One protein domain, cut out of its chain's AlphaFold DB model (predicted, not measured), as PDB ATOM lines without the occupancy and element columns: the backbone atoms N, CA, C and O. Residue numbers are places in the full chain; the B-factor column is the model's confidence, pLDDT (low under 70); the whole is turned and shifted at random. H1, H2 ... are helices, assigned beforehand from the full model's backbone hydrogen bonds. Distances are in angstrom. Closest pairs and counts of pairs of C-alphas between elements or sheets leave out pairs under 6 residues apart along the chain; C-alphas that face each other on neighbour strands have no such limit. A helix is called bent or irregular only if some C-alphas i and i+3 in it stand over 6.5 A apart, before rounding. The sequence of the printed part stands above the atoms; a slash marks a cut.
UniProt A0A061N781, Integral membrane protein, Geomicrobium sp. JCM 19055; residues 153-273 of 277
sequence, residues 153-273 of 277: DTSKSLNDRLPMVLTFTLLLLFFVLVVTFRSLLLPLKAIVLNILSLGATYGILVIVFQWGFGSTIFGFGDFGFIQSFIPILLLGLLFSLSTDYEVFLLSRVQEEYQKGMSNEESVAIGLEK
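Overview. This is residues 153 to 273 of the 277 residues of the protein "Integral membrane protein" of Geomicrobium sp. JCM 19055 (UniProt A0A061N781). Look first for H4, a long helix in a loose, splayed bundle of three with H2 and the arm H1b, up and down, each running against the one before it. Short H5 folds back on the last part of H4, while little H3 and a long link lie past the far end of H2. The printed part has 121 residues with five named helices, H1 to H5 in order, no named strand, and is all helix. It is loose, with a radius of gyration of the C-alphas of 18.6 A, and flat, spanning 56 by 35 by 15 A.

Along the chain. Find C-alpha 230 at (30.459, 53.192, -37.148); from there H4 runs 40.8 A to residue 258. H2, residues 185 to 210, covers 36.5 A. H1, residues 153 to 181, was assigned as one helix by its hydrogen bonds but is bent: C-alphas 160 and 163 are 7.0 A apart. Its arms are H1a, residues 153 to 160, from (33.194, 68.909, -38.846), and H1b, residues 163 to 181, 26.2 A. H3 is residues 215 to 218; H5, residues 263 to 272, ends at (30.942, 20.962, -51.149).

Arrangement. H4 is the hub. Its closest C-alphas to H2, Phe 239 and Asn 194, are 6.6 A apart; the two touch, opposite ways, at a shallow tilt of 32 degrees, only just short of steep. H5 touches H4 at a steep tilt of 64 degrees, closest at C-alphas 270 and 253, 4.6 A. H1b and H2 form a helical hairpin, closest at C-alphas 174 and 187, 5.6 A. H1a and H3 touch no helix. Every O i to N i+4 pair is within hydrogen-bond range in H1a, H1b, H2, H4 and H5; H3 is too short for one.

Size, cuts and confidence. The farthest C-alphas, Gly 221 and Gly 260, are 56.9 A apart. The printed part has no cut, and the link from H3 to H4 is long. Confidence is under 70 at residues 219 to 225 and 273.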
ATOM      1  N   ASP A 153      31.905  68.793 -38.158       93.88
ATOM      2  CA  ASP A 153      33.194  68.909 -38.846       93.88
ATOM      3  C   ASP A 153      33.932  67.572 -38.919       93.88
ATOM      4  O   ASP A 153      34.548  67.254 -39.942       93.88
ATOM      5  N   THR A 154      33.801  66.736 -37.888       91.56
ATOM      6  CA  THR A 154      34.297  65.354 -37.904       91.56
ATOM      7  C   THR A 154      33.579  64.537 -38.973       91.56
ATOM      8  O   THR A 154      34.222  63.853 -39.774       91.56
ATOM      9  N   SER A 155      32.247  64.631 -39.035       89.56
ATOM     10  CA  SER A 155      31.449  63.910 -40.036       89.56
ATOM     11  C   SER A 155      31.760  64.387 -41.455       89.56
ATOM     12  O   SER A 155      31.903  63.567 -42.362       89.56
ATOM     13  N   LYS A 156      31.933  65.698 -41.649       91.81
ATOM     14  CA  LYS A 156      32.343  66.292 -42.923       91.81
ATOM     15  C   LYS A 156      33.737  65.827 -43.336       91.81
ATOM     16  O   LYS A 156      33.899  65.309 -44.436       91.81
ATOM     17  N   SER A 157      34.717  65.938 -42.442       91.12
ATOM     18  CA  SER A 157      36.097  65.506 -42.694       91.12
ATOM     19  C   SER A 157      36.164  64.032 -43.066       91.12
ATOM     20  O   SER A 157      36.915  63.643 -43.963       91.12
ATOM     21  N   LEU A 158      35.355  63.203 -42.406       88.81
ATOM     22  CA  LEU A 158      35.256  61.799 -42.742       88.81
ATOM     23  C   LEU A 158      34.655  61.593 -44.135       88.81
ATOM     24  O   LEU A 158      35.260  60.903 -44.954       88.81
ATOM     25  N   ASN A 159      33.509  62.210 -44.420       88.69
ATOM     26  CA  ASN A 159      32.837  62.102 -45.713       88.69
ATOM     27  C   ASN A 159      33.722  62.575 -46.871       88.69
ATOM     28  O   ASN A 159      33.757  61.924 -47.912       88.69
ATOM     29  N   ASP A 160      34.500  63.635 -46.667       92.75
ATOM     30  CA  ASP A 160      35.425  64.167 -47.669       92.75
ATOM     31  C   ASP A 160      36.597  63.190 -47.937       92.75
ATOM     32  O   ASP A 160      37.119  63.111 -49.053       92.75
ATOM     33  N   ARG A 161      37.000  62.386 -46.941       90.38
ATOM     34  CA  ARG A 161      38.080  61.383 -47.056       90.38
ATOM     35  C   ARG A 161      37.593  60.004 -47.507       90.38
ATOM     36  O   ARG A 161      38.378  59.262 -48.104       90.38
ATOM     37  N   LEU A 162      36.332  59.655 -47.247       88.00
ATOM     38  CA  LEU A 162      35.753  58.340 -47.543       88.00
ATOM     39  C   LEU A 162      35.968  57.899 -49.004       88.00
ATOM     40  O   LEU A 162      36.466  56.788 -49.193       88.00
ATOM     41  N   PRO A 163      35.699  58.724 -50.040       91.25
ATOM     42  CA  PRO A 163      35.925  58.329 -51.431       91.25
ATOM     43  C   PRO A 163      37.382  57.969 -51.729       91.25
ATOM     44  O   PRO A 163      37.646  57.003 -52.447       91.25
ATOM     45  N   MET A 164      38.333  58.716 -51.159       93.19
ATOM     46  CA  MET A 164      39.764  58.468 -51.341       93.19
ATOM     47  C   MET A 164      40.178  57.149 -50.685       93.19
ATOM     48  O   MET A 164      40.820  56.321 -51.330       93.19
ATOM     49  N   VAL A 165      39.776  56.929 -49.428       89.31
ATOM     50  CA  VAL A 165      40.088  55.702 -48.677       89.31
ATOM     51  C   VAL A 165      39.457  54.479 -49.340       89.31
ATOM     52  O   VAL A 165      40.136  53.467 -49.529       89.31
ATOM     53  N   LEU A 166      38.186  54.575 -49.738       88.94
ATOM     54  CA  LEU A 166      37.473  53.503 -50.423       88.94
ATOM     55  C   LEU A 166      38.148  53.172 -51.758       88.94
ATOM     56  O   LEU A 166      38.477  52.016 -51.997       88.94
ATOM     57  N   THR A 167      38.425  54.174 -52.597       92.00
ATOM     58  CA  THR A 167      39.070  53.959 -53.905       92.00
ATOM     59  C   THR A 167      40.448  53.326 -53.750       92.00
ATOM     60  O   THR A 167      40.754  52.349 -54.431       92.00
ATOM     61  N   PHE A 168      41.271  53.838 -52.834       93.25
ATOM     62  CA  PHE A 168      42.599  53.289 -52.573       93.25
ATOM     63  C   PHE A 168      42.529  51.829 -52.107       93.25
ATOM     64  O   PHE A 168      43.228  50.974 -52.651       93.25
ATOM     65  N   THR A 169      41.649  51.534 -51.149       87.88
ATOM     66  CA  THR A 169      41.480  50.182 -50.600       87.88
ATOM     67  C   THR A 169      40.968  49.217 -51.666       87.88
ATOM     68  O   THR A 169      41.526  48.137 -51.835       87.88
ATOM     69  N   LEU A 170      39.962  49.621 -52.446       89.50
ATOM     70  CA  LEU A 170      39.416  48.824 -53.542       89.50
ATOM     71  C   LEU A 170      40.458  48.522 -54.617       89.50
ATOM     72  O   LEU A 170      40.548  47.382 -55.065       89.50
ATOM     73  N   LEU A 171      41.258  49.514 -55.014       93.19
ATOM     74  CA  LEU A 171      42.334  49.313 -55.983       93.19
ATOM     75  C   LEU A 171      43.395  48.360 -55.441       93.19
ATOM     76  O   LEU A 171      43.792  47.432 -56.141       93.19
ATOM     77  N   LEU A 172      43.832  48.553 -54.196       91.75
ATOM     78  CA  LEU A 172      44.823  47.687 -53.567       91.75
ATOM     79  C   LEU A 172      44.334  46.231 -53.511       91.75
ATOM     80  O   LEU A 172      45.049  45.330 -53.949       91.75
ATOM     81  N   LEU A 173      43.102  46.012 -53.042       86.81
ATOM     82  CA  LEU A 173      42.479  44.687 -53.006       86.81
ATOM     83  C   LEU A 173      42.337  44.095 -54.407       86.81
ATOM     84  O   LEU A 173      42.694  42.938 -54.619       86.81
ATOM     85  N   PHE A 174      41.887  44.890 -55.380       89.56
ATOM     86  CA  PHE A 174      41.803  44.463 -56.772       89.56
ATOM     87  C   PHE A 174      43.157  43.952 -57.269       89.56
ATOM     88  O   PHE A 174      43.230  42.841 -57.785       89.56
ATOM     89  N   PHE A 175      44.240  44.709 -57.068       92.50
ATOM     90  CA  PHE A 175      45.577  44.300 -57.506       92.50
ATOM     91  C   PHE A 175      46.051  43.014 -56.834       92.50
ATOM     92  O   PHE A 175      46.552  42.126 -57.526       92.50
ATOM     93  N   VAL A 176      45.866  42.880 -55.520       88.75
ATOM     94  CA  VAL A 176      46.222  41.654 -54.789       88.75
ATOM     95  C   VAL A 176      45.473  40.453 -55.365       88.75
ATOM     96  O   VAL A 176      46.086  39.441 -55.700       88.75
ATOM     97  N   LEU A 177      44.162  40.579 -55.565       85.62
ATOM     98  CA  LEU A 177      43.331  39.511 -56.118       85.62
ATOM     99  C   LEU A 177      43.694  39.187 -57.574       85.62
ATOM    100  O   LEU A 177      43.708  38.017 -57.951       85.62
ATOM    101  N   VAL A 178      44.027  40.187 -58.394       89.50
ATOM    102  CA  VAL A 178      44.513  39.969 -59.766       89.50
ATOM    103  C   VAL A 178      45.812  39.171 -59.758       89.50
ATOM    104  O   VAL A 178      45.961  38.265 -60.573       89.50
ATOM    105  N   VAL A 179      46.741  39.454 -58.842       89.44
ATOM    106  CA  VAL A 179      47.999  38.696 -58.723       89.44
ATOM    107  C   VAL A 179      47.732  37.253 -58.289       89.44
ATOM    108  O   VAL A 179      48.294  36.330 -58.881       89.44
ATOM    109  N   THR A 180      46.846  37.053 -57.312       82.75
ATOM    110  CA  THR A 180      46.481  35.726 -56.789       82.75
ATOM    111  C   THR A 180      45.762  34.881 -57.838       82.75
ATOM    112  O   THR A 180      46.177  33.766 -58.148       82.75
ATOM    113  N   PHE A 181      44.700  35.423 -58.435       81.12
ATOM    114  CA  PHE A 181      43.818  34.677 -59.329       81.12
ATOM    115  C   PHE A 181      44.229  34.744 -60.800       81.12
ATOM    116  O   PHE A 181      43.702  33.982 -61.611       81.12
ATOM    117  N   ARG A 182      45.148  35.649 -61.165       86.38
ATOM    118  CA  ARG A 182      45.549  35.942 -62.556       86.38
ATOM    119  C   ARG A 182      44.348  36.220 -63.470       86.38
ATOM    120  O   ARG A 182      44.354  35.877 -64.649       86.38
ATOM    121  N   SER A 183      43.304  36.829 -62.910       84.38
ATOM    122  CA  SER A 183      42.032  37.116 -63.573       84.38
ATOM    123  C   SER A 183      41.574  38.519 -63.210       84.38
ATOM    124  O   SER A 183      41.731  38.932 -62.068       84.38
ATOM    125  N   LEU A 184      40.990  39.243 -64.170       88.62
ATOM    126  CA  LEU A 184      40.392  40.566 -63.939       88.62
ATOM    127  C   LEU A 184      38.902  40.478 -63.572       88.62
ATOM    128  O   LEU A 184      38.384  41.351 -62.882       88.62
ATOM    129  N   LEU A 185      38.211  39.422 -64.014       88.06
ATOM    130  CA  LEU A 185      36.766  39.270 -63.809       88.06
ATOM    131  C   LEU A 185      36.423  38.803 -62.394       88.06
ATOM    132  O   LEU A 185      35.453  39.290 -61.816       88.06
ATOM    133  N   LEU A 186      37.217  37.884 -61.831       83.88
ATOM    134  CA  LEU A 186      36.982  37.378 -60.475       83.88
ATOM    135  C   LEU A 186      37.104  38.498 -59.425       83.88
ATOM    136  O   LEU A 186      36.152  38.680 -58.667       83.88
ATOM    137  N   PRO A 187      38.173  39.323 -59.422       84.44
ATOM    138  CA  PRO A 187      38.298  40.428 -58.470       84.44
ATOM    139  C   PRO A 187      37.251  41.525 -58.669       84.44
ATOM    140  O   PRO A 187      36.786  42.123 -57.704       84.44
ATOM    141  N   LEU A 188      36.859  41.800 -59.918       89.94
ATOM    142  CA  LEU A 188      35.838  42.807 -60.197       89.94
ATOM    143  C   LEU A 188      34.476  42.385 -59.635       89.94
ATOM    144  O   LEU A 188      33.812  43.179 -58.972       89.94
ATOM    145  N   LYS A 189      34.078  41.126 -59.863       88.56
ATOM    146  CA  LYS A 189      32.851  40.556 -59.292       88.56
ATOM    147  C   LYS A 189      32.869  40.640 -57.763       88.56
ATOM    148  O   LYS A 189      31.875  41.075 -57.187       88.56
ATOM    149  N   ALA A 190      33.992  40.275 -57.145       83.62
ATOM    150  CA  ALA A 190      34.187  40.324 -55.698       83.62
ATOM    151  C   ALA A 190      33.932  41.723 -55.126       83.62
ATOM    152  O   ALA A 190      33.105  41.925 -54.238       83.62
ATOM    153  N   ILE A 191      34.571  42.735 -55.717       87.81
ATOM    154  CA  ILE A 191      34.406  44.129 -55.297       87.81
ATOM    155  C   ILE A 191      32.954  44.593 -55.433       87.81
ATOM    156  O   ILE A 191      32.433  45.234 -54.521       87.81
ATOM    157  N   VAL A 192      32.285  44.259 -56.539       90.94
ATOM    158  CA  VAL A 192      30.878  44.632 -56.750       90.94
ATOM    159  C   VAL A 192      29.977  44.015 -55.679       90.94
ATOM    160  O   VAL A 192      29.122  44.711 -55.130       90.94
ATOM    161  N   LEU A 193      30.181  42.738 -55.345       88.81
ATOM    162  CA  LEU A 193      29.416  42.061 -54.297       88.81
ATOM    163  C   LEU A 193      29.692  42.657 -52.912       88.81
ATOM    164  O   LEU A 193      28.748  42.861 -52.149       88.81
ATOM    165  N   ASN A 194      30.942  43.021 -52.619       87.38
ATOM    166  CA  ASN A 194      31.307  43.677 -51.361       87.38
ATOM    167  C   ASN A 194      30.648  45.047 -51.212       87.38
ATOM    168  O   ASN A 194      30.086  45.343 -50.160       87.38
ATOM    169  N   ILE A 195      30.658  45.864 -52.267       89.69
ATOM    170  CA  ILE A 195      29.986  47.171 -52.259       89.69
ATOM    171  C   ILE A 195      28.475  46.991 -52.077       89.69
ATOM    172  O   ILE A 195      27.867  47.707 -51.282       89.69
ATOM    173  N   LEU A 196      27.868  46.020 -52.768       91.69
ATOM    174  CA  LEU A 196      26.439  45.738 -52.644       91.69
ATOM    175  C   LEU A 196      26.067  45.278 -51.226       91.69
ATOM    176  O   LEU A 196      25.095  45.775 -50.659       91.69
ATOM    177  N   SER A 197      26.855  44.375 -50.637       88.62
ATOM    178  CA  SER A 197      26.665  43.913 -49.261       88.62
ATOM    179  C   SER A 197      26.840  45.050 -48.259       88.62
ATOM    180  O   SER A 197      26.014  45.200 -47.365       88.62
ATOM    181  N   LEU A 198      27.869  45.886 -48.425       89.00
ATOM    182  CA  LEU A 198      28.095  47.053 -47.572       89.00
ATOM    183  C   LEU A 198      26.912  48.027 -47.646       89.00
ATOM    184  O   LEU A 198      26.424  48.473 -46.609       89.00
ATOM    185  N   GLY A 199      26.422  48.315 -48.855       91.12
ATOM    186  CA  GLY A 199      25.243  49.152 -49.064       91.12
ATOM    187  C   GLY A 199      23.992  48.574 -48.400       91.12
ATOM    188  O   GLY A 199      23.264  49.306 -47.733       91.12
ATOM    189  N   ALA A 200      23.771  47.262 -48.511       92.25
ATOM    190  CA  ALA A 200      22.653  46.585 -47.857       92.25
ATOM    191  C   ALA A 200      22.758  46.641 -46.324       92.25
ATOM    192  O   ALA A 200      21.786  46.991 -45.655       92.25
ATOM    193  N   THR A 201      23.935  46.355 -45.758       90.94
ATOM    194  CA  THR A 201      24.164  46.431 -44.309       90.94
ATOM    195  C   THR A 201      23.974  47.852 -43.788       90.94
ATOM    196  O   THR A 201      23.301  48.042 -42.776       90.94
ATOM    197  N   TYR A 202      24.512  48.853 -44.488       90.31
ATOM    198  CA  TYR A 202      24.347  50.250 -44.101       90.31
ATOM    199  C   TYR A 202      22.886  50.706 -44.206       90.31
ATOM    200  O   TYR A 202      22.379  51.346 -43.291       90.31
ATOM    201  N   GLY A 203      22.178  50.310 -45.269       91.12
ATOM    202  CA  GLY A 203      20.752  50.593 -45.427       91.12
ATOM    203  C   GLY A 203      19.910  50.013 -44.289       91.12
ATOM    204  O   GLY A 203      19.079  50.718 -43.723       91.12
ATOM    205  N   ILE A 204      20.168  48.763 -43.890       91.19
ATOM    206  CA  ILE A 204      19.505  48.145 -42.729       91.19
ATOM    207  C   ILE A 204      19.827  48.914 -41.446       91.19
ATOM    208  O   ILE A 204      18.940  49.131 -40.625       91.19
ATOM    209  N   LEU A 205      21.074  49.351 -41.277       88.88
ATOM    210  CA  LEU A 205      21.488  50.107 -40.101       88.88
ATOM    211  C   LEU A 205      20.736  51.443 -39.997       88.88
ATOM    212  O   LEU A 205      20.220  51.761 -38.930       88.88
ATOM    213  N   VAL A 206      20.600  52.178 -41.102       88.81
ATOM    214  CA  VAL A 206      19.780  53.400 -41.173       88.81
ATOM    215  C   VAL A 206      18.317  53.100 -40.830       88.81
ATOM    216  O   VAL A 206      17.741  53.760 -39.969       88.81
ATOM    217  N   ILE A 207      17.731  52.063 -41.433       88.75
ATOM    218  CA  ILE A 207      16.331  51.673 -41.195       88.75
ATOM    219  C   ILE A 207      16.076  51.358 -39.714       88.75
ATOM    220  O   ILE A 207      15.081  51.797 -39.143       88.75
ATOM    221  N   VAL A 208      16.965  50.598 -39.079       85.38
ATOM    222  CA  VAL A 208      16.771  50.152 -37.695       85.38
ATOM    223  C   VAL A 208      17.072  51.268 -36.698       85.38
ATOM    224  O   VAL A 208      16.273  51.506 -35.798       85.38
ATOM    225  N   PHE A 209      18.206  51.960 -36.845       82.62
ATOM    226  CA  PHE A 209      18.703  52.875 -35.812       82.62
ATOM    227  C   PHE A 209      18.335  54.341 -36.044       82.62
ATOM    228  O   PHE A 209      18.135  55.059 -35.069       82.62
ATOM    229  N   GLN A 210      18.232  54.797 -37.298       83.06
ATOM    230  CA  GLN A 210      17.812  56.175 -37.588       83.06
ATOM    231  C   GLN A 210      16.302  56.278 -37.759       83.06
ATOM    232  O   GLN A 210      15.695  57.187 -37.208       83.06
ATOM    233  N   TRP A 211      15.679  55.351 -38.492       85.44
ATOM    234  CA  TRP A 211      14.221  55.360 -38.680       85.44
ATOM    235  C   TRP A 211      13.457  54.629 -37.567       85.44
ATOM    236  O   TRP A 211      12.229  54.605 -37.595       85.44
ATOM    237  N   GLY A 212      14.160  54.023 -36.605       81.75
ATOM    238  CA  GLY A 212      13.545  53.378 -35.441       81.75
ATOM    239  C   GLY A 212      12.794  52.085 -35.766       81.75
ATOM    240  O   GLY A 212      11.936  51.649 -34.997       81.75
ATOM    241  N   PHE A 213      13.068  51.430 -36.901       83.56
ATOM    242  CA  PHE A 213      12.358  50.200 -37.246       83.56
ATOM    243  C   PHE A 213      12.670  49.083 -36.237       83.56
ATOM    244  O   PHE A 213      13.764  48.520 -36.216       83.56
ATOM    245  N   GLY A 214      11.676  48.735 -35.414       78.50
ATOM    246  CA  GLY A 214      11.803  47.726 -34.363       78.50
ATOM    247  C   GLY A 214      12.255  48.266 -33.002       78.50
ATOM    248  O   GLY A 214      12.411  47.456 -32.086       78.50
ATOM    249  N   SER A 215      12.401  49.587 -32.830       76.00
ATOM    250  CA  SER A 215      12.734  50.214 -31.535       76.00
ATOM    251  C   SER A 215      11.765  49.771 -30.429       76.00
ATOM    252  O   SER A 215      12.173  49.305 -29.365       76.00
ATOM    253  N   THR A 216      10.470  49.736 -30.747       71.19
ATOM    254  CA  THR A 216       9.392  49.262 -29.863       71.19
ATOM    255  C   THR A 216       9.416  47.756 -29.577       71.19
ATOM    256  O   THR A 216       8.937  47.338 -28.528       71.19
ATOM    257  N   ILE A 217       9.958  46.928 -30.478       76.75
ATOM    258  CA  ILE A 217      10.010  45.462 -30.308       76.75
ATOM    259  C   ILE A 217      11.202  45.062 -29.438       76.75
ATOM    260  O   ILE A 217      11.082  44.183 -28.586       76.75
ATOM    261  N   PHE A 218      12.353  45.691 -29.665       74.25
ATOM    262  CA  PHE A 218      13.596  45.342 -28.982       74.25
ATOM    263  C   PHE A 218      13.870  46.192 -27.734       74.25
ATOM    264  O   PHE A 218      14.814  45.903 -27.003       74.25
ATOM    265  N   GLY A 219      13.044  47.211 -27.468       66.94
ATOM    266  CA  GLY A 219      13.192  48.089 -26.303       66.94
ATOM    267  C   GLY A 219      14.436  48.974 -26.373       66.94
ATOM    268  O   GLY A 219      14.935  49.434 -25.349       66.94
ATOM    269  N   PHE A 220      14.967  49.186 -27.574       68.25
ATOM    270  CA  PHE A 220      16.034  50.141 -27.818       68.25
ATOM    271  C   PHE A 220      15.364  51.473 -28.175       68.25
ATOM    272  O   PHE A 220      14.516  51.485 -29.058       68.25
ATOM    273  N   GLY A 221      15.666  52.562 -27.460       61.88
ATOM    274  CA  GLY A 221      15.039  53.872 -27.708       61.88
ATOM    275  C   GLY A 221      15.262  54.388 -29.137       61.88
ATOM    276  O   GLY A 221      16.161  53.920 -29.831       61.88
ATOM    277  N   ASP A 222      14.454  55.355 -29.581       60.12
ATOM    278  CA  ASP A 222      14.661  56.005 -30.881       60.12
ATOM    279  C   ASP A 222      15.933  56.854 -30.816       60.12
ATOM    280  O   ASP A 222      16.012  57.848 -30.097       60.12
ATOM    281  N   PHE A 223      16.972  56.407 -31.518       64.88
ATOM    282  CA  PHE A 223      18.308  56.970 -31.361       64.88
ATOM    283  C   PHE A 223      18.576  58.170 -32.262       64.88
ATOM    284  O   PHE A 223      19.473  58.940 -31.948       64.88
ATOM    285  N   GLY A 224      17.848  58.324 -33.372       66.88
ATOM    286  CA  GLY A 224      17.910  59.485 -34.274       66.88
ATOM    287  C   GLY A 224      19.231  59.683 -35.037       66.88
ATOM    288  O   GLY A 224      19.237  60.293 -36.101       66.88
ATOM    289  N   PHE A 225      20.352  59.132 -34.563       69.12
ATOM    290  CA  PHE A 225      21.673  59.315 -35.157       69.12
ATOM    291  C   PHE A 225      22.543  58.053 -35.083       69.12
ATOM    292  O   PHE A 225      22.324  57.137 -34.291       69.12
ATOM    293  N   ILE A 226      23.571  58.017 -35.932       79.38
ATOM    294  CA  ILE A 226      24.610  56.980 -35.958       79.38
ATOM    295  C   ILE A 226      25.935  57.663 -35.634       79.38
ATOM    296  O   ILE A 226      26.241  58.712 -36.198       79.38
ATOM    297  N   GLN A 227      26.744  57.075 -34.749       80.25
ATOM    298  CA  GLN A 227      28.068  57.620 -34.444       80.25
ATOM    299  C   GLN A 227      28.974  57.581 -35.681       80.25
ATOM    300  O   GLN A 227      29.081  56.551 -36.350       80.25
ATOM    301  N   SER A 228      29.683  58.679 -35.944       79.81
ATOM    302  CA  SER A 228      30.423  58.890 -37.196       79.81
ATOM    303  C   SER A 228      31.519  57.855 -37.477       79.81
ATOM    304  O   SER A 228      31.883  57.661 -38.630       79.81
ATOM    305  N   PHE A 229      32.028  57.131 -36.472       81.25
ATOM    306  CA  PHE A 229      33.022  56.070 -36.695       81.25
ATOM    307  C   PHE A 229      32.412  54.721 -37.120       81.25
ATOM    308  O   PHE A 229      33.122  53.894 -37.696       81.25
ATOM    309  N   ILE A 230      31.122  54.476 -36.854       87.06
ATOM    310  CA  ILE A 230      30.459  53.192 -37.148       87.06
ATOM    311  C   ILE A 230      30.522  52.847 -38.646       87.06
ATOM    312  O   ILE A 230      30.906  51.717 -38.960       87.06
ATOM    313  N   PRO A 231      30.231  53.768 -39.590       83.00
ATOM    314  CA  PRO A 231      30.338  53.474 -41.020       83.00
ATOM    315  C   PRO A 231      31.749  53.045 -41.443       83.00
ATOM    316  O   PRO A 231      31.899  52.120 -42.239       83.00
ATOM    317  N   ILE A 232      32.788  53.668 -40.878       84.00
ATOM    318  CA  ILE A 232      34.193  53.331 -41.168       84.00
ATOM    319  C   ILE A 232      34.520  51.932 -40.659       84.00
ATOM    320  O   ILE A 232      35.137  51.133 -41.361       84.00
ATOM    321  N   LEU A 233      34.101  51.644 -39.427       88.25
ATOM    322  CA  LEU A 233      34.324  50.360 -38.787       88.25
ATOM    323  C   LEU A 233      33.642  49.242 -39.581       88.25
ATOM    324  O   LEU A 233      34.267  48.216 -39.837       88.25
ATOM    325  N   LEU A 234      32.400  49.452 -40.028       88.88
ATOM    326  CA  LEU A 234      31.685  48.495 -40.872       88.88
ATOM    327  C   LEU A 234      32.349  48.316 -42.228       88.88
ATOM    328  O   LEU A 234      32.491  47.182 -42.671       88.88
ATOM    329  N   LEU A 235      32.792  49.401 -42.864       85.25
ATOM    330  CA  LEU A 235      33.544  49.322 -44.110       85.25
ATOM    331  C   LEU A 235      34.786  48.448 -43.912       85.25
ATOM    332  O   LEU A 235      34.950  47.473 -44.637       85.25
ATOM    333  N   GLY A 236      35.612  48.723 -42.900       85.06
ATOM    334  CA  GLY A 236      36.817  47.940 -42.618       85.06
ATOM    335  C   GLY A 236      36.526  46.472 -42.296       85.06
ATOM    336  O   GLY A 236      37.140  45.583 -42.886       85.06
ATOM    337  N   LEU A 237      35.574  46.200 -41.398       89.25
ATOM    338  CA  LEU A 237      35.227  44.836 -40.988       89.25
ATOM    339  C   LEU A 237      34.605  44.025 -42.123       89.25
ATOM    340  O   LEU A 237      35.033  42.899 -42.363       89.25
ATOM    341  N   LEU A 238      33.617  44.581 -42.828       86.88
ATOM    342  CA  LEU A 238      32.924  43.871 -43.902       86.88
ATOM    343  C   LEU A 238      33.853  43.634 -45.086       86.88
ATOM    344  O   LEU A 238      33.857  42.531 -45.621       86.88
ATOM    345  N   PHE A 239      34.683  44.612 -45.463       83.56
ATOM    346  CA  PHE A 239      35.668  44.389 -46.520       83.56
ATOM    347  C   PHE A 239      36.706  43.342 -46.129       83.56
ATOM    348  O   PHE A 239      37.010  42.484 -46.956       83.56
ATOM    349  N   SER A 240      37.224  43.379 -44.898       84.44
ATOM    350  CA  SER A 240      38.232  42.409 -44.447       84.44
ATOM    351  C   SER A 240      37.650  40.995 -44.409       84.44
ATOM    352  O   SER A 240      38.158  40.100 -45.075       84.44
ATOM    353  N   LEU A 241      36.517  40.809 -43.723       86.62
ATOM    354  CA  LEU A 241      35.883  39.496 -43.581       86.62
ATOM    355  C   LEU A 241      35.375  38.941 -44.914       86.62
ATOM    356  O   LEU A 241      35.523  37.747 -45.181       86.62
ATOM    357  N   SER A 242      34.772  39.787 -45.752       84.00
ATOM    358  CA  SER A 242      34.227  39.335 -47.031       84.00
ATOM    359  C   SER A 242      35.335  38.963 -48.012       84.00
ATOM    360  O   SER A 242      35.259  37.918 -48.657       84.00
ATOM    361  N   THR A 243      36.412  39.755 -48.070       82.56
ATOM    362  CA  THR A 243      37.564  39.437 -48.924       82.56
ATOM    363  C   THR A 243      38.232  38.135 -48.487       82.56
ATOM    364  O   THR A 243      38.541  37.310 -49.343       82.56
ATOM    365  N   ASP A 244      38.397  37.905 -47.182       81.56
ATOM    366  CA  ASP A 244      38.985  36.663 -46.665       81.56
ATOM    367  C   ASP A 244      38.150  35.436 -47.055       81.56
ATOM    368  O   ASP A 244      38.685  34.436 -47.549       81.56
ATOM    369  N   TYR A 245      36.825  35.519 -46.892       83.44
ATOM    370  CA  TYR A 245      35.917  34.437 -47.270       83.44
ATOM    371  C   TYR A 245      35.936  34.177 -48.779       83.44
ATOM    372  O   TYR A 245      36.002  33.027 -49.222       83.44
ATOM    373  N   GLU A 246      35.902  35.240 -49.579       81.81
ATOM    374  CA  GLU A 246      35.852  35.132 -51.031       81.81
ATOM    375  C   GLU A 246      37.167  34.611 -51.613       81.81
ATOM    376  O   GLU A 246      37.134  33.730 -52.471       81.81
ATOM    377  N   VAL A 247      38.322  35.056 -51.108       79.31
ATOM    378  CA  VAL A 247      39.627  34.512 -51.512       79.31
ATOM    379  C   VAL A 247      39.700  33.022 -51.216       79.31
ATOM    380  O   VAL A 247      40.107  32.243 -52.079       79.31
ATOM    381  N   PHE A 248      39.277  32.607 -50.025       81.62
ATOM    382  CA  PHE A 248      39.312  31.205 -49.634       81.62
ATOM    383  C   PHE A 248      38.403  30.335 -50.510       81.62
ATOM    384  O   PHE A 248      38.819  29.279 -50.996       81.62
ATOM    385  N   LEU A 249      37.171  30.789 -50.743       83.75
ATOM    386  CA  LEU A 249      36.199  30.078 -51.567       83.75
ATOM    387  C   LEU A 249      36.657  30.023 -53.031       83.75
ATOM    388  O   LEU A 249      36.666  28.948 -53.632       83.75
ATOM    389  N   LEU A 250      37.097  31.149 -53.596       80.38
ATOM    390  CA  LEU A 250      37.554  31.224 -54.984       80.38
ATOM    391  C   LEU A 250      38.860  30.466 -55.217       80.38
ATOM    392  O   LEU A 250      38.993  29.849 -56.269       80.38
ATOM    393  N   SER A 251      39.795  30.455 -54.261       80.62
ATOM    394  CA  SER A 251      41.033  29.667 -54.369       80.62
ATOM    395  C   SER A 251      40.717  28.186 -54.543       80.62
ATOM    396  O   SER A 251      41.290  27.527 -55.404       80.62
ATOM    397  N   ARG A 252      39.734  27.667 -53.802       81.88
ATOM    398  CA  ARG A 252      39.300  26.266 -53.915       81.88
ATOM    399  C   ARG A 252      38.653  25.964 -55.259       81.88
ATOM    400  O   ARG A 252      38.991  24.970 -55.894       81.88
ATOM    401  N   VAL A 253      37.740  26.827 -55.706       84.06
ATOM    402  CA  VAL A 253      37.119  26.694 -57.035       84.06
ATOM    403  C   VAL A 253      38.195  26.736 -58.126       84.06
ATOM    404  O   VAL A 253      38.159  25.943 -59.064       84.06
ATOM    405  N   GLN A 254      39.189  27.616 -57.982       81.31
ATOM    406  CA  GLN A 254      40.297  27.745 -58.922       81.31
ATOM    407  C   GLN A 254      41.192  26.500 -58.940       81.31
ATOM    408  O   GLN A 254      41.601  26.078 -60.019       81.31
ATOM    409  N   GLU A 255      41.491  25.902 -57.788       83.31
ATOM    410  CA  GLU A 255      42.276  24.666 -57.704       83.31
ATOM    411  C   GLU A 255      41.613  23.510 -58.459       83.31
ATOM    412  O   GLU A 255      42.295  22.775 -59.171       83.31
ATOM    413  N   GLU A 256      40.294  23.340 -58.331       83.88
ATOM    414  CA  GLU A 256      39.568  22.295 -59.064       83.88
ATOM    415  C   GLU A 256      39.486  22.609 -60.565       83.88
ATOM    416  O   GLU A 256      39.699  21.722 -61.397       83.88
ATOM    417  N   TYR A 257      39.315  23.884 -60.928       84.38
ATOM    418  CA  TYR A 257      39.347  24.317 -62.325       84.38
ATOM    419  C   TYR A 257      40.715  24.064 -62.978       84.38
ATOM    420  O   TYR A 257      40.798  23.568 -64.102       84.38
ATOM    421  N   GLN A 258      41.813  24.325 -62.262       84.19
ATOM    422  CA  GLN A 258      43.173  24.052 -62.742       84.19
ATOM    423  C   GLN A 258      43.462  22.556 -62.928       84.19
ATOM    424  O   GLN A 258      44.340  22.205 -63.716       84.19
ATOM    425  N   LYS A 259      42.711  21.666 -62.267       87.50
ATOM    426  CA  LYS A 259      42.782  20.211 -62.501       87.50
ATOM    427  C   LYS A 259      42.050  19.768 -63.775       87.50
ATOM    428  O   LYS A 259      42.064  18.582 -64.089       87.50
ATOM    429  N   GLY A 260      41.454  20.702 -64.521       86.75
ATOM    430  CA  GLY A 260      40.802  20.449 -65.807       86.75
ATOM    431  C   GLY A 260      39.306  20.152 -65.713       86.75
ATOM    432  O   GLY A 260      38.735  19.669 -66.689       86.75
ATOM    433  N   MET A 261      38.673  20.417 -64.566       85.75
ATOM    434  CA  MET A 261      37.224  20.272 -64.410       85.75
ATOM    435  C   MET A 261      36.475  21.392 -65.140       85.75
ATOM    436  O   MET A 261      37.006  22.487 -65.351       85.75
ATOM    437  N   SER A 262      35.218  21.142 -65.511       89.19
ATOM    438  CA  SER A 262      34.363  22.201 -66.054       89.19
ATOM    439  C   SER A 262      34.093  23.287 -64.998       89.19
ATOM    440  O   SER A 262      34.255  23.071 -63.794       89.19
ATOM    441  N   ASN A 263      33.683  24.483 -65.433       84.31
ATOM    442  CA  ASN A 263      33.418  25.603 -64.521       84.31
ATOM    443  C   ASN A 263      32.325  25.262 -63.486       84.31
ATOM    444  O   ASN A 263      32.464  25.571 -62.308       84.31
ATOM    445  N   GLU A 264      31.261  24.584 -63.921       87.81
ATOM    446  CA  GLU A 264      30.136  24.183 -63.066       87.81
ATOM    447  C   GLU A 264      30.556  23.130 -62.030       87.81
ATOM    448  O   GLU A 264      30.244  23.275 -60.847       87.81
ATOM    449  N   GLU A 265      31.336  22.126 -62.442       84.88
ATOM    450  CA  GLU A 265      31.867  21.094 -61.539       84.88
ATOM    451  C   GLU A 265      32.854  21.676 -60.521       84.88
ATOM    452  O   GLU A 265      32.807  21.335 -59.340       84.88
ATOM    453  N   SER A 266      33.705  22.607 -60.957       85.31
ATOM    454  CA  SER A 266      34.690  23.269 -60.093       85.31
ATOM    455  C   SER A 266      34.017  24.102 -59.001       85.31
ATOM    456  O   SER A 266      34.450  24.085 -57.848       85.31
ATOM    457  N   VAL A 267      32.932  24.810 -59.343       85.12
ATOM    458  CA  VAL A 267      32.122  25.563 -58.372       85.12
ATOM    459  C   VAL A 267      31.414  24.611 -57.410       85.12
ATOM    460  O   VAL A 267      31.476  24.826 -56.201       85.12
ATOM    461  N   ALA A 268      30.786  23.545 -57.916       85.62
ATOM    462  CA  ALA A 268      30.078  22.575 -57.081       85.62
ATOM    463  C   ALA A 268      31.012  21.910 -56.052       85.62
ATOM    464  O   ALA A 268      30.729  21.933 -54.853       85.62
ATOM    465  N   ILE A 269      32.167  21.406 -56.497       82.88
ATOM    466  CA  ILE A 269      33.143  20.718 -55.636       82.88
ATOM    467  C   ILE A 269      33.833  21.698 -54.678       82.88
ATOM    468  O   ILE A 269      34.085  21.363 -53.516       82.88
ATOM    469  N   GLY A 270      34.114  22.922 -55.137       80.94
ATOM    470  CA  GLY A 270      34.686  23.980 -54.303       80.94
ATOM    471  C   GLY A 270      33.782  24.374 -53.129       80.94
ATOM    472  O   GLY A 270      34.293  24.648 -52.041       80.94
ATOM    473  N   LEU A 271      32.457  24.347 -53.329       82.81
ATOM    474  CA  LEU A 271      31.448  24.627 -52.299       82.81
ATOM    475  C   LEU A 271      31.145  23.421 -51.392       82.81
ATOM    476  O   LEU A 271      30.823  23.611 -50.221       82.81
ATOM    477  N   GLU A 272      31.250  22.190 -51.902       82.69
ATOM    478  CA  GLU A 272      30.942  20.962 -51.149       82.69
ATOM    479  C   GLU A 272      32.008  20.619 -50.088       82.69
ATOM    480  O   GLU A 272      31.700  20.067 -49.025       82.69
ATOM    481  N   LYS A 273      33.281  20.960 -50.327       68.88
ATOM    482  CA  LYS A 273      34.366  20.668 -49.377       68.88
ATOM    483  C   LYS A 273      34.246  21.506 -48.096       68.88
ATOM    484  O   LYS A 273      34.375  22.730 -48.122       68.88
TER     485      LYS A 273